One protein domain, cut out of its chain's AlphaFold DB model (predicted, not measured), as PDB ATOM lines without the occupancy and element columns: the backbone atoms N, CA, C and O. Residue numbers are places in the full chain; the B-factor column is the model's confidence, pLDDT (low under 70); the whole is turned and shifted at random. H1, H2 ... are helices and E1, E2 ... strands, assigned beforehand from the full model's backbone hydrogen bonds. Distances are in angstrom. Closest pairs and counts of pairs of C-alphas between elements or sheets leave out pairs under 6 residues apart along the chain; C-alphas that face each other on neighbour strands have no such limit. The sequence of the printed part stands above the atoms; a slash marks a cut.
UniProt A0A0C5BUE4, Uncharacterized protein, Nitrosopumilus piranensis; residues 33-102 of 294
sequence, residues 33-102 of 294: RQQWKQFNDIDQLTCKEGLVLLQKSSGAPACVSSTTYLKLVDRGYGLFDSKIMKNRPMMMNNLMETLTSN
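Overview. This is residues 33 to 102 of the 294 residues of an uncharacterized protein of Nitrosopumilus piranensis (UniProt A0A0C5BUE4). A two-stranded antiparallel hairpin, E1 and E2, forms the middle; H2 packs mainly on E1, and H1 and H4 lie toward opposite ends. The 70 printed residues hold H1 E1 E2 H2 H3 H4, class mixed; compact, radius of gyration of the C-alphas 11.5 A, elongated, 36 by 24 by 18 A.

Along the chain. E1 is residues 52 to 56, 12.3 A; E2 61 to 64. H1, 33 to 39, begins at C-alpha 33 (-65.799, 45.900, 124.097). H2 is 66 to 74, 12.2 A; H3 82 to 86; H4 89 to 100, 16.2 A, ending at C-alpha 100 (-69.966, 30.050, 98.151).

Arrangement. In the hairpin, N 52 and O 64, 2.7 A, are within hydrogen-bond range. H2 and H4 touch, about perpendicular at 77 degrees, H4 with residues 94 to 98 alone; closest C-alphas Ser 66 and Leu 95, 5.2 A. H3 and H4 only just touch, only at the corner, with 3 pairs of C-alphas within 8 A; closest Met 85 and Met 92, 5.5 A. H1's closest C-alpha pair with E2 is Arg 33 and Pro 61, 6.6 A. O i to N i+4 pairs are within range throughout H2 and H3, 2 of 3 in H1, 7 of 8 in H4.

Size, cuts and confidence. The farthest C-alphas, Gln 38 and Asn 102, are 36.7 A apart. The H1 to E1 link is long; the printed part has no cut, and no printed residue is under 70 in pLDDT.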
ATOM      1  N   ARG A  33     -65.490  45.805 122.655       88.75
ATOM      2  CA  ARG A  33     -65.799  45.900 124.097       88.75
ATOM      3  C   ARG A  33     -65.655  47.304 124.701       88.75
ATOM      4  O   ARG A  33     -66.178  47.535 125.786       88.75
ATOM      5  N   GLN A  34     -64.903  48.200 124.066       90.31
ATOM      6  CA  GLN A  34     -64.802  49.613 124.431       90.31
ATOM      7  C   GLN A  34     -65.904  50.420 123.730       90.31
ATOM      8  O   GLN A  34     -66.632  51.118 124.426       90.31
ATOM      9  N   GLN A  35     -66.121  50.224 122.420       91.06
ATOM     10  CA  GLN A  35     -67.263  50.817 121.699       91.06
ATOM     11  C   GLN A  35     -68.604  50.486 122.385       91.06
ATOM     12  O   GLN A  35     -69.416  51.370 122.644       91.06
ATOM     13  N   TRP A  36     -68.804  49.227 122.791       91.81
ATOM     14  CA  TRP A  36     -70.005  48.780 123.506       91.81
ATOM     15  C   TRP A  36     -70.275  49.550 124.807       91.81
ATOM     16  O   TRP A  36     -71.427  49.805 125.137       91.81
ATOM     17  N   LYS A  37     -69.227  49.966 125.533       91.81
ATOM     18  CA  LYS A  37     -69.372  50.782 126.753       91.81
ATOM     19  C   LYS A  37     -69.766  52.232 126.472       91.81
ATOM     20  O   LYS A  37     -70.194  52.910 127.400       91.81
ATOM     21  N   GLN A  38     -69.567  52.708 125.245       90.81
ATOM     22  CA  GLN A  38     -69.890  54.068 124.822       90.81
ATOM     23  C   GLN A  38     -71.305  54.153 124.241       90.81
ATOM     24  O   GLN A  38     -72.047  55.057 124.606       90.81
ATOM     25  N   PHE A  39     -71.675  53.211 123.368       89.75
ATOM     26  CA  PHE A  39     -72.946  53.256 122.636       89.75
ATOM     27  C   PHE A  39     -74.049  52.380 123.251       89.75
ATOM     28  O   PHE A  39     -75.219  52.733 123.163       89.75
ATOM     29  N   ASN A  40     -73.692  51.249 123.880       88.88
ATOM     30  CA  ASN A  40     -74.625  50.221 124.380       88.88
ATOM     31  C   ASN A  40     -75.688  49.782 123.339       88.88
ATOM     32  O   ASN A  40     -76.795  49.366 123.678       88.88
ATOM     33  N   ASP A  41     -75.326  49.871 122.063       88.75
ATOM     34  CA  ASP A  41     -76.105  49.496 120.888       88.75
ATOM     35  C   ASP A  41     -75.169  48.730 119.949       88.75
ATOM     36  O   ASP A  41     -73.979  49.050 119.852       88.75
ATOM     37  N   ILE A  42     -75.680  47.675 119.316       87.94
ATOM     38  CA  ILE A  42     -74.890  46.792 118.461       87.94
ATOM     39  C   ILE A  42     -74.847  47.281 117.013       87.94
ATOM     40  O   ILE A  42     -73.865  47.024 116.320       87.94
ATOM     41  N   ASP A  43     -75.840  48.052 116.566       87.75
ATOM     42  CA  ASP A  43     -75.854  48.642 115.223       87.75
ATOM     43  C   ASP A  43     -74.859  49.801 115.082       87.75
ATOM     44  O   ASP A  43     -74.307  50.014 114.007       87.75
ATOM     45  N   GLN A  44     -74.525  50.471 116.187       89.88
ATOM     46  CA  GLN A  44     -73.511  51.531 116.228       89.88
ATOM     47  C   GLN A  44     -72.060  51.012 116.258       89.88
ATOM     48  O   GLN A  44     -71.127  51.810 116.193       89.88
ATOM     49  N   LEU A  45     -71.838  49.694 116.361       91.56
ATOM     50  CA  LEU A  45     -70.482  49.137 116.406       91.56
ATOM     51  C   LEU A  45     -69.876  48.969 115.010       91.56
ATOM     52  O   LEU A  45     -70.509  48.418 114.100       91.56
ATOM     53  N   THR A  46     -68.603  49.333 114.881       91.00
ATOM     54  CA  THR A  46     -67.789  49.113 113.683       91.00
ATOM     55  C   THR A  46     -66.727  48.040 113.917       91.00
ATOM     56  O   THR A  46     -66.129  47.929 114.992       91.00
ATOM     57  N   CYS A  47     -66.474  47.243 112.883       90.06
ATOM     58  CA  CYS A  47     -65.341  46.329 112.817       90.06
ATOM     59  C   CYS A  47     -64.274  46.888 111.877       90.06
ATOM     60  O   CYS A  47     -64.582  47.668 110.979       90.06
ATOM     61  N   LYS A  48     -63.020  46.453 112.054       89.69
ATOM     62  CA  LYS A  48     -62.006  46.649 111.015       89.69
ATOM     63  C   LYS A  48     -62.442  45.898 109.751       89.69
ATOM     64  O   LYS A  48     -63.010  44.813 109.854       89.69
ATOM     65  N   GLU A  49     -62.127  46.463 108.591       86.38
ATOM     66  CA  GLU A  49     -62.218  45.815 107.280       86.38
ATOM     67  C   GLU A  49     -61.779  44.334 107.308       86.38
ATOM     68  O   GLU A  49     -60.807  43.965 107.978       86.38
ATOM     69  N   GLY A  50     -62.536  43.482 106.610       84.25
ATOM     70  CA  GLY A  50     -62.355  42.026 106.596       84.25
ATOM     71  C   GLY A  50     -62.846  41.285 107.851       84.25
ATOM     72  O   GLY A  50     -62.736  40.058 107.908       84.25
ATOM     73  N   LEU A  51     -63.392  41.980 108.860       90.12
ATOM     74  CA  LEU A  51     -63.982  41.359 110.053       90.12
ATOM     75  C   LEU A  51     -65.502  41.570 110.137       90.12
ATOM     76  O   LEU A  51     -66.025  42.666 109.947       90.12
ATOM     77  N   VAL A  52     -66.188  40.496 110.513       91.12
ATOM     78  CA  VAL A  52     -67.624  40.384 110.759       91.12
ATOM     79  C   VAL A  52     -67.920  40.605 112.246       91.12
ATOM     80  O   VAL A  52     -67.192  40.115 113.115       91.12
ATOM     81  N   LEU A  53     -68.995  41.333 112.550       93.69
ATOM     82  CA  LEU A  53     -69.479  41.572 113.908       93.69
ATOM     83  C   LEU A  53     -70.330  40.387 114.377       93.69
ATOM     84  O   LEU A  53     -71.341  40.053 113.769       93.69
ATOM     85  N   LEU A  54     -69.939  39.779 115.495       92.94
ATOM     86  CA  LEU A  54     -70.667  38.702 116.156       92.94
ATOM     87  C   LEU A  54     -71.168  39.172 117.523       92.94
ATOM     88  O   LEU A  54     -70.354  39.528 118.386       92.94
ATOM     89  N   GLN A  55     -72.477  39.083 117.770       92.94
ATOM     90  CA  GLN A  55     -72.983  39.092 119.141       92.94
ATOM     91  C   GLN A  55     -72.809  37.701 119.748       92.94
ATOM     92  O   GLN A  55     -73.320  36.709 119.229       92.94
ATOM     93  N   LYS A  56     -72.075  37.606 120.859       92.00
ATOM     94  CA  LYS A  56     -71.954  36.341 121.592       92.00
ATOM     95  C   LYS A  56     -73.253  36.021 122.321       92.00
ATOM     96  O   LYS A  56     -73.978  36.929 122.714       92.00
ATOM     97  N   SER A  57     -73.480  34.746 122.626       89.06
ATOM     98  CA  SER A  57     -74.613  34.296 123.454       89.06
ATOM     99  C   SER A  57     -74.627  34.908 124.868       89.06
ATOM    100  O   SER A  57     -75.658  34.918 125.529       89.06
ATOM    101  N   SER A  58     -73.515  35.510 125.313       90.31
ATOM    102  CA  SER A  58     -73.431  36.345 126.521       90.31
ATOM    103  C   SER A  58     -73.789  37.832 126.296       90.31
ATOM    104  O   SER A  58     -73.336  38.685 127.062       90.31
ATOM    105  N   GLY A  59     -74.447  38.179 125.183       89.12
ATOM    106  CA  GLY A  59     -74.741  39.548 124.728       89.12
ATOM    107  C   GLY A  59     -73.533  40.379 124.262       89.12
ATOM    108  O   GLY A  59     -73.708  41.454 123.694       89.12
ATOM    109  N   ALA A  60     -72.301  39.911 124.489       91.81
ATOM    110  CA  ALA A  60     -71.090  40.708 124.298       91.81
ATOM    111  C   ALA A  60     -70.582  40.679 122.839       91.81
ATOM    112  O   ALA A  60     -70.379  39.588 122.301       91.81
ATOM    113  N   PRO A  61     -70.285  41.833 122.215       94.00
ATOM    114  CA  PRO A  61     -69.820  41.884 120.831       94.00
ATOM    115  C   PRO A  61     -68.348  41.473 120.669       94.00
ATOM    116  O   PRO A  61     -67.510  41.672 121.561       94.00
ATOM    117  N   ALA A  62     -68.014  40.943 119.493       94.38
ATOM    118  CA  ALA A  62     -66.647  40.757 119.011       94.38
ATOM    119  C   ALA A  62     -66.585  40.852 117.478       94.38
ATOM    120  O   ALA A  62     -67.497  40.395 116.801       94.38
ATOM    121  N   CYS A  63     -65.481  41.375 116.943       93.69
ATOM    122  CA  CYS A  63     -65.168  41.283 115.517       93.69
ATOM    123  C   CYS A  63     -64.306  40.039 115.266       93.69
ATOM    124  O   CYS A  63     -63.346  39.798 116.002       93.69
ATOM    125  N   VAL A  64     -64.655  39.250 114.254       92.56
ATOM    126  CA  VAL A  64     -64.013  37.975 113.889       92.56
ATOM    127  C   VAL A  64     -63.973  37.835 112.362       92.56
ATOM    128  O   VAL A  64     -64.765  38.472 111.684       92.56
ATOM    129  N   SER A  65     -63.085  37.025 111.778       91.44
ATOM    130  CA  SER A  65     -63.148  36.772 110.322       91.44
ATOM    131  C   SER A  65     -64.419  35.997 109.950       91.44
ATOM    132  O   SER A  65     -64.921  35.239 110.781       91.44
ATOM    133  N   SER A  66     -64.919  36.112 108.716       86.94
ATOM    134  CA  SER A  66     -66.136  35.420 108.247       86.94
ATOM    135  C   SER A  66     -66.130  33.911 108.526       86.94
ATOM    136  O   SER A  66     -67.071  33.363 109.096       86.94
ATOM    137  N   THR A  67     -65.014  33.229 108.253       82.94
ATOM    138  CA  THR A  67     -64.852  31.793 108.549       82.94
ATOM    139  C   THR A  67     -64.901  31.483 110.050       82.94
ATOM    140  O   THR A  67     -65.243  30.370 110.446       82.94
ATOM    141  N   THR A  68     -64.541  32.449 110.899       87.50
ATOM    142  CA  THR A  68     -64.632  32.347 112.362       87.50
ATOM    143  C   THR A  68     -66.034  32.694 112.859       87.50
ATOM    144  O   THR A  68     -66.492  32.062 113.805       87.50
ATOM    145  N   TYR A  69     -66.736  33.636 112.217       88.81
ATOM    146  CA  TYR A  69     -68.148  33.936 112.472       88.81
ATOM    147  C   TYR A  69     -68.996  32.673 112.305       88.81
ATOM    148  O   TYR A  69     -69.606  32.223 113.275       88.81
ATOM    149  N   LEU A  70     -68.913  32.033 111.130       82.75
ATOM    150  CA  LEU A  70     -69.612  30.779 110.830       82.75
ATOM    151  C   LEU A  70     -69.332  29.719 111.903       82.75
ATOM    152  O   LEU A  70     -70.258  29.239 112.545       82.75
ATOM    153  N   LYS A  71     -68.052  29.447 112.199       82.81
ATOM    154  CA  LYS A  71     -67.616  28.474 113.223       82.81
ATOM    155  C   LYS A  71     -68.013  28.828 114.665       82.81
ATOM    156  O   LYS A  71     -67.877  27.977 115.543       82.81
ATOM    157  N   LEU A  72     -68.442  30.057 114.955       85.56
ATOM    158  CA  LEU A  72     -68.907  30.466 116.286       85.56
ATOM    159  C   LEU A  72     -70.436  30.463 116.399       85.56
ATOM    160  O   LEU A  72     -70.929  30.103 117.467       85.56
ATOM    161  N   VAL A  73     -71.170  30.800 115.335       82.75
ATOM    162  CA  VAL A  73     -72.634  30.614 115.265       82.75
ATOM    163  C   VAL A  73     -72.969  29.120 115.285       82.75
ATOM    164  O   VAL A  73     -73.713  28.667 116.151       82.75
ATOM    165  N   ASP A  74     -72.302  28.345 114.425       75.88
ATOM    166  CA  ASP A  74     -72.307  26.878 114.370       75.88
ATOM    167  C   ASP A  74     -72.220  26.226 115.764       75.88
ATOM    168  O   ASP A  74     -73.086  25.463 116.189       75.88
ATOM    169  N   ARG A  75     -71.207  26.624 116.538       82.06
ATOM    170  CA  ARG A  75     -70.946  26.115 117.892       82.06
ATOM    171  C   ARG A  75     -71.796  26.768 118.993       82.06
ATOM    172  O   ARG A  75     -71.547  26.516 120.169       82.06
ATOM    173  N   GLY A  76     -72.751  27.639 118.658       83.00
ATOM    174  CA  GLY A  76     -73.624  28.329 119.619       83.00
ATOM    175  C   GLY A  76     -72.942  29.383 120.509       83.00
ATOM    176  O   GLY A  76     -73.506  29.794 121.525       83.00
ATOM    177  N   TYR A  77     -71.735  29.834 120.156       85.81
ATOM    178  CA  TYR A  77     -71.015  30.892 120.881       85.81
ATOM    179  C   TYR A  77     -71.512  32.300 120.550       85.81
ATOM    180  O   TYR A  77     -71.242  33.233 121.311       85.81
ATOM    181  N   GLY A  78     -72.229  32.465 119.442       84.75
ATOM    182  CA  GLY A  78     -72.923  33.694 119.089       84.75
ATOM    183  C   GLY A  78     -74.213  33.426 118.332       84.75
ATOM    184  O   GLY A  78     -74.484  32.292 117.941       84.75
ATOM    185  N   LEU A  79     -75.009  34.477 118.191       79.06
ATOM    186  CA  LEU A  79     -76.277  34.452 117.473       79.06
ATOM    187  C   LEU A  79     -76.062  34.959 116.047       79.06
ATOM    188  O   LEU A  79     -75.252  35.863 115.820       79.06
ATOM    189  N   PHE A  80     -76.803  34.382 115.104       82.69
ATOM    190  CA  PHE A  80     -77.040  35.035 113.826       82.69
ATOM    191  C   PHE A  80     -78.071  36.147 114.022       82.69
ATOM    192  O   PHE A  80     -79.037  35.977 114.765       82.69
ATOM    193  N   ASP A  81     -77.840  37.283 113.376       81.56
ATOM    194  CA  ASP A  81     -78.682  38.470 113.462       81.56
ATOM    195  C   ASP A  81     -78.773  39.065 112.052       81.56
ATOM    196  O   ASP A  81     -77.802  39.624 111.529       81.56
ATOM    197  N   SER A  82     -79.934  38.887 111.415       78.25
ATOM    198  CA  SER A  82     -80.206  39.368 110.058       78.25
ATOM    199  C   SER A  82     -80.155  40.894 109.974       78.25
ATOM    200  O   SER A  82     -79.648  41.435 108.991       78.25
ATOM    201  N   LYS A  83     -80.572  41.603 111.030       83.50
ATOM    202  CA  LYS A  83     -80.544  43.069 111.112       83.50
ATOM    203  C   LYS A  83     -79.106  43.598 111.122       83.50
ATOM    204  O   LYS A  83     -78.803  44.545 110.397       83.50
ATOM    205  N   ILE A  84     -78.202  42.957 111.871       83.56
ATOM    206  CA  ILE A  84     -76.767  43.301 111.892       83.56
ATOM    207  C   ILE A  84     -76.135  43.197 110.500       83.56
ATOM    208  O   ILE A  84     -75.302  44.048 110.170       83.56
ATOM    209  N   MET A  85     -76.521  42.183 109.714       83.94
ATOM    210  CA  MET A  85     -76.011  41.940 108.358       83.94
ATOM    211  C   MET A  85     -76.616  42.895 107.331       83.94
ATOM    212  O   MET A  85     -75.870  43.533 106.590       83.94
ATOM    213  N   LYS A  86     -77.943  43.063 107.342       80.88
ATOM    214  CA  LYS A  86     -78.686  43.991 106.477       80.88
ATOM    215  C   LYS A  86     -78.173  45.430 106.596       80.88
ATOM    216  O   LYS A  86     -77.917  46.103 105.604       80.88
ATOM    217  N   ASN A  87     -77.910  45.879 107.825       83.62
ATOM    218  CA  ASN A  87     -77.326  47.197 108.102       83.62
ATOM    219  C   ASN A  87     -75.864  47.351 107.617       83.62
ATOM    220  O   ASN A  87     -75.283  48.428 107.766       83.62
ATOM    221  N   ARG A  88     -75.222  46.290 107.106       84.19
ATOM    222  CA  ARG A  88     -73.783  46.232 106.807       84.19
ATOM    223  C   ARG A  88     -73.497  45.389 105.549       84.19
ATOM    224  O   ARG A  88     -72.883  44.329 105.665       84.19
ATOM    225  N   PRO A  89     -73.826  45.858 104.329       80.88
ATOM    226  CA  PRO A  89     -73.670  45.067 103.102       80.88
ATOM    227  C   PRO A  89     -72.251  44.511 102.892       80.88
ATOM    228  O   PRO A  89     -72.103  43.334 102.602       80.88
ATOM    229  N   MET A  90     -71.182  45.275 103.163       82.62
ATOM    230  CA  MET A  90     -69.801  44.751 103.084       82.62
ATOM    231  C   MET A  90     -69.562  43.524 103.991       82.62
ATOM    232  O   MET A  90     -68.771  42.643 103.669       82.62
ATOM    233  N   MET A  91     -70.253  43.455 105.131       82.31
ATOM    234  CA  MET A  91     -70.181  42.338 106.071       82.31
ATOM    235  C   MET A  91     -70.933  41.110 105.553       82.31
ATOM    236  O   MET A  91     -70.408  40.003 105.668       82.31
ATOM    237  N   MET A  92     -72.102  41.316 104.936       83.25
ATOM    238  CA  MET A  92     -72.835  40.267 104.225       83.25
ATOM    239  C   MET A  92     -72.011  39.726 103.051       83.25
ATOM    240  O   MET A  92     -71.822  38.519 102.953       83.25
ATOM    241  N   ASN A  93     -71.428  40.596 102.222       81.81
ATOM    242  CA  ASN A  93     -70.616  40.206 101.068       81.81
ATOM    243  C   ASN A  93     -69.445  39.294 101.484       81.81
ATOM    244  O   ASN A  93     -69.292  38.196 100.952       81.81
ATOM    245  N   ASN A  94     -68.682  39.701 102.507       84.44
ATOM    246  CA  ASN A  94     -67.569  38.918 103.063       84.44
ATOM    247  C   ASN A  94     -68.021  37.586 103.698       84.44
ATOM    248  O   ASN A  94     -67.216  36.658 103.841       84.44
ATOM    249  N   LEU A  95     -69.274  37.492 104.160       82.81
ATOM    250  CA  LEU A  95     -69.861  36.262 104.695       82.81
ATOM    251  C   LEU A  95     -70.283  35.328 103.556       82.81
ATOM    252  O   LEU A  95     -69.914  34.156 103.568       82.81
ATOM    253  N   MET A  96     -70.984  35.859 102.557       82.75
ATOM    254  CA  MET A  96     -71.460  35.131 101.383       82.75
ATOM    255  C   MET A  96     -70.312  34.582 100.533       82.75
ATOM    256  O   MET A  96     -70.335  33.400 100.207       82.75
ATOM    257  N   GLU A  97     -69.250  35.353 100.285       84.38
ATOM    258  CA  GLU A  97     -68.027  34.861  99.623       84.38
ATOM    259  C   GLU A  97     -67.426  33.648 100.366       84.38
ATOM    260  O   GLU A  97     -66.950  32.691  99.752       84.38
ATOM    261  N   THR A  98     -67.510  33.629 101.703       84.75
ATOM    262  CA  THR A  98     -67.066  32.490 102.531       84.75
ATOM    263  C   THR A  98     -68.036  31.299 102.477       84.75
ATOM    264  O   THR A  98     -67.624  30.163 102.719       84.75
ATOM    265  N   LEU A  99     -69.317  31.532 102.173       82.31
ATOM    266  CA  LEU A  99     -70.323  30.484 101.990       82.31
ATOM    267  C   LEU A  99     -70.189  29.826 100.606       82.31
ATOM    268  O   LEU A  99     -70.148  28.598 100.542       82.31
ATOM    269  N   THR A 100     -70.053  30.599  99.521       82.12
ATOM    270  CA  THR A 100     -69.966  30.050  98.151       82.12
ATOM    271  C   THR A 100     -68.635  29.348  97.879       82.12
ATOM    272  O   THR A 100     -68.614  28.280  97.268       82.12
ATOM    273  N   SER A 101     -67.523  29.886  98.398       83.00
ATOM    274  CA  SER A 101     -66.194  29.266  98.273       83.00
ATOM    275  C   SER A 101     -66.019  27.988  99.108       83.00
ATOM    276  O   SER A 101     -65.060  27.240  98.902       83.00
ATOM    277  N   ASN A 102     -66.935  27.697 100.038       84.31
ATOM    278  CA  ASN A 102     -66.900  26.485 100.849       84.31
ATOM    279  C   ASN A 102     -67.729  25.369 100.198       84.31
ATOM    280  O   ASN A 102     -68.939  25.258 100.403       84.31
TER     281      ASN A 102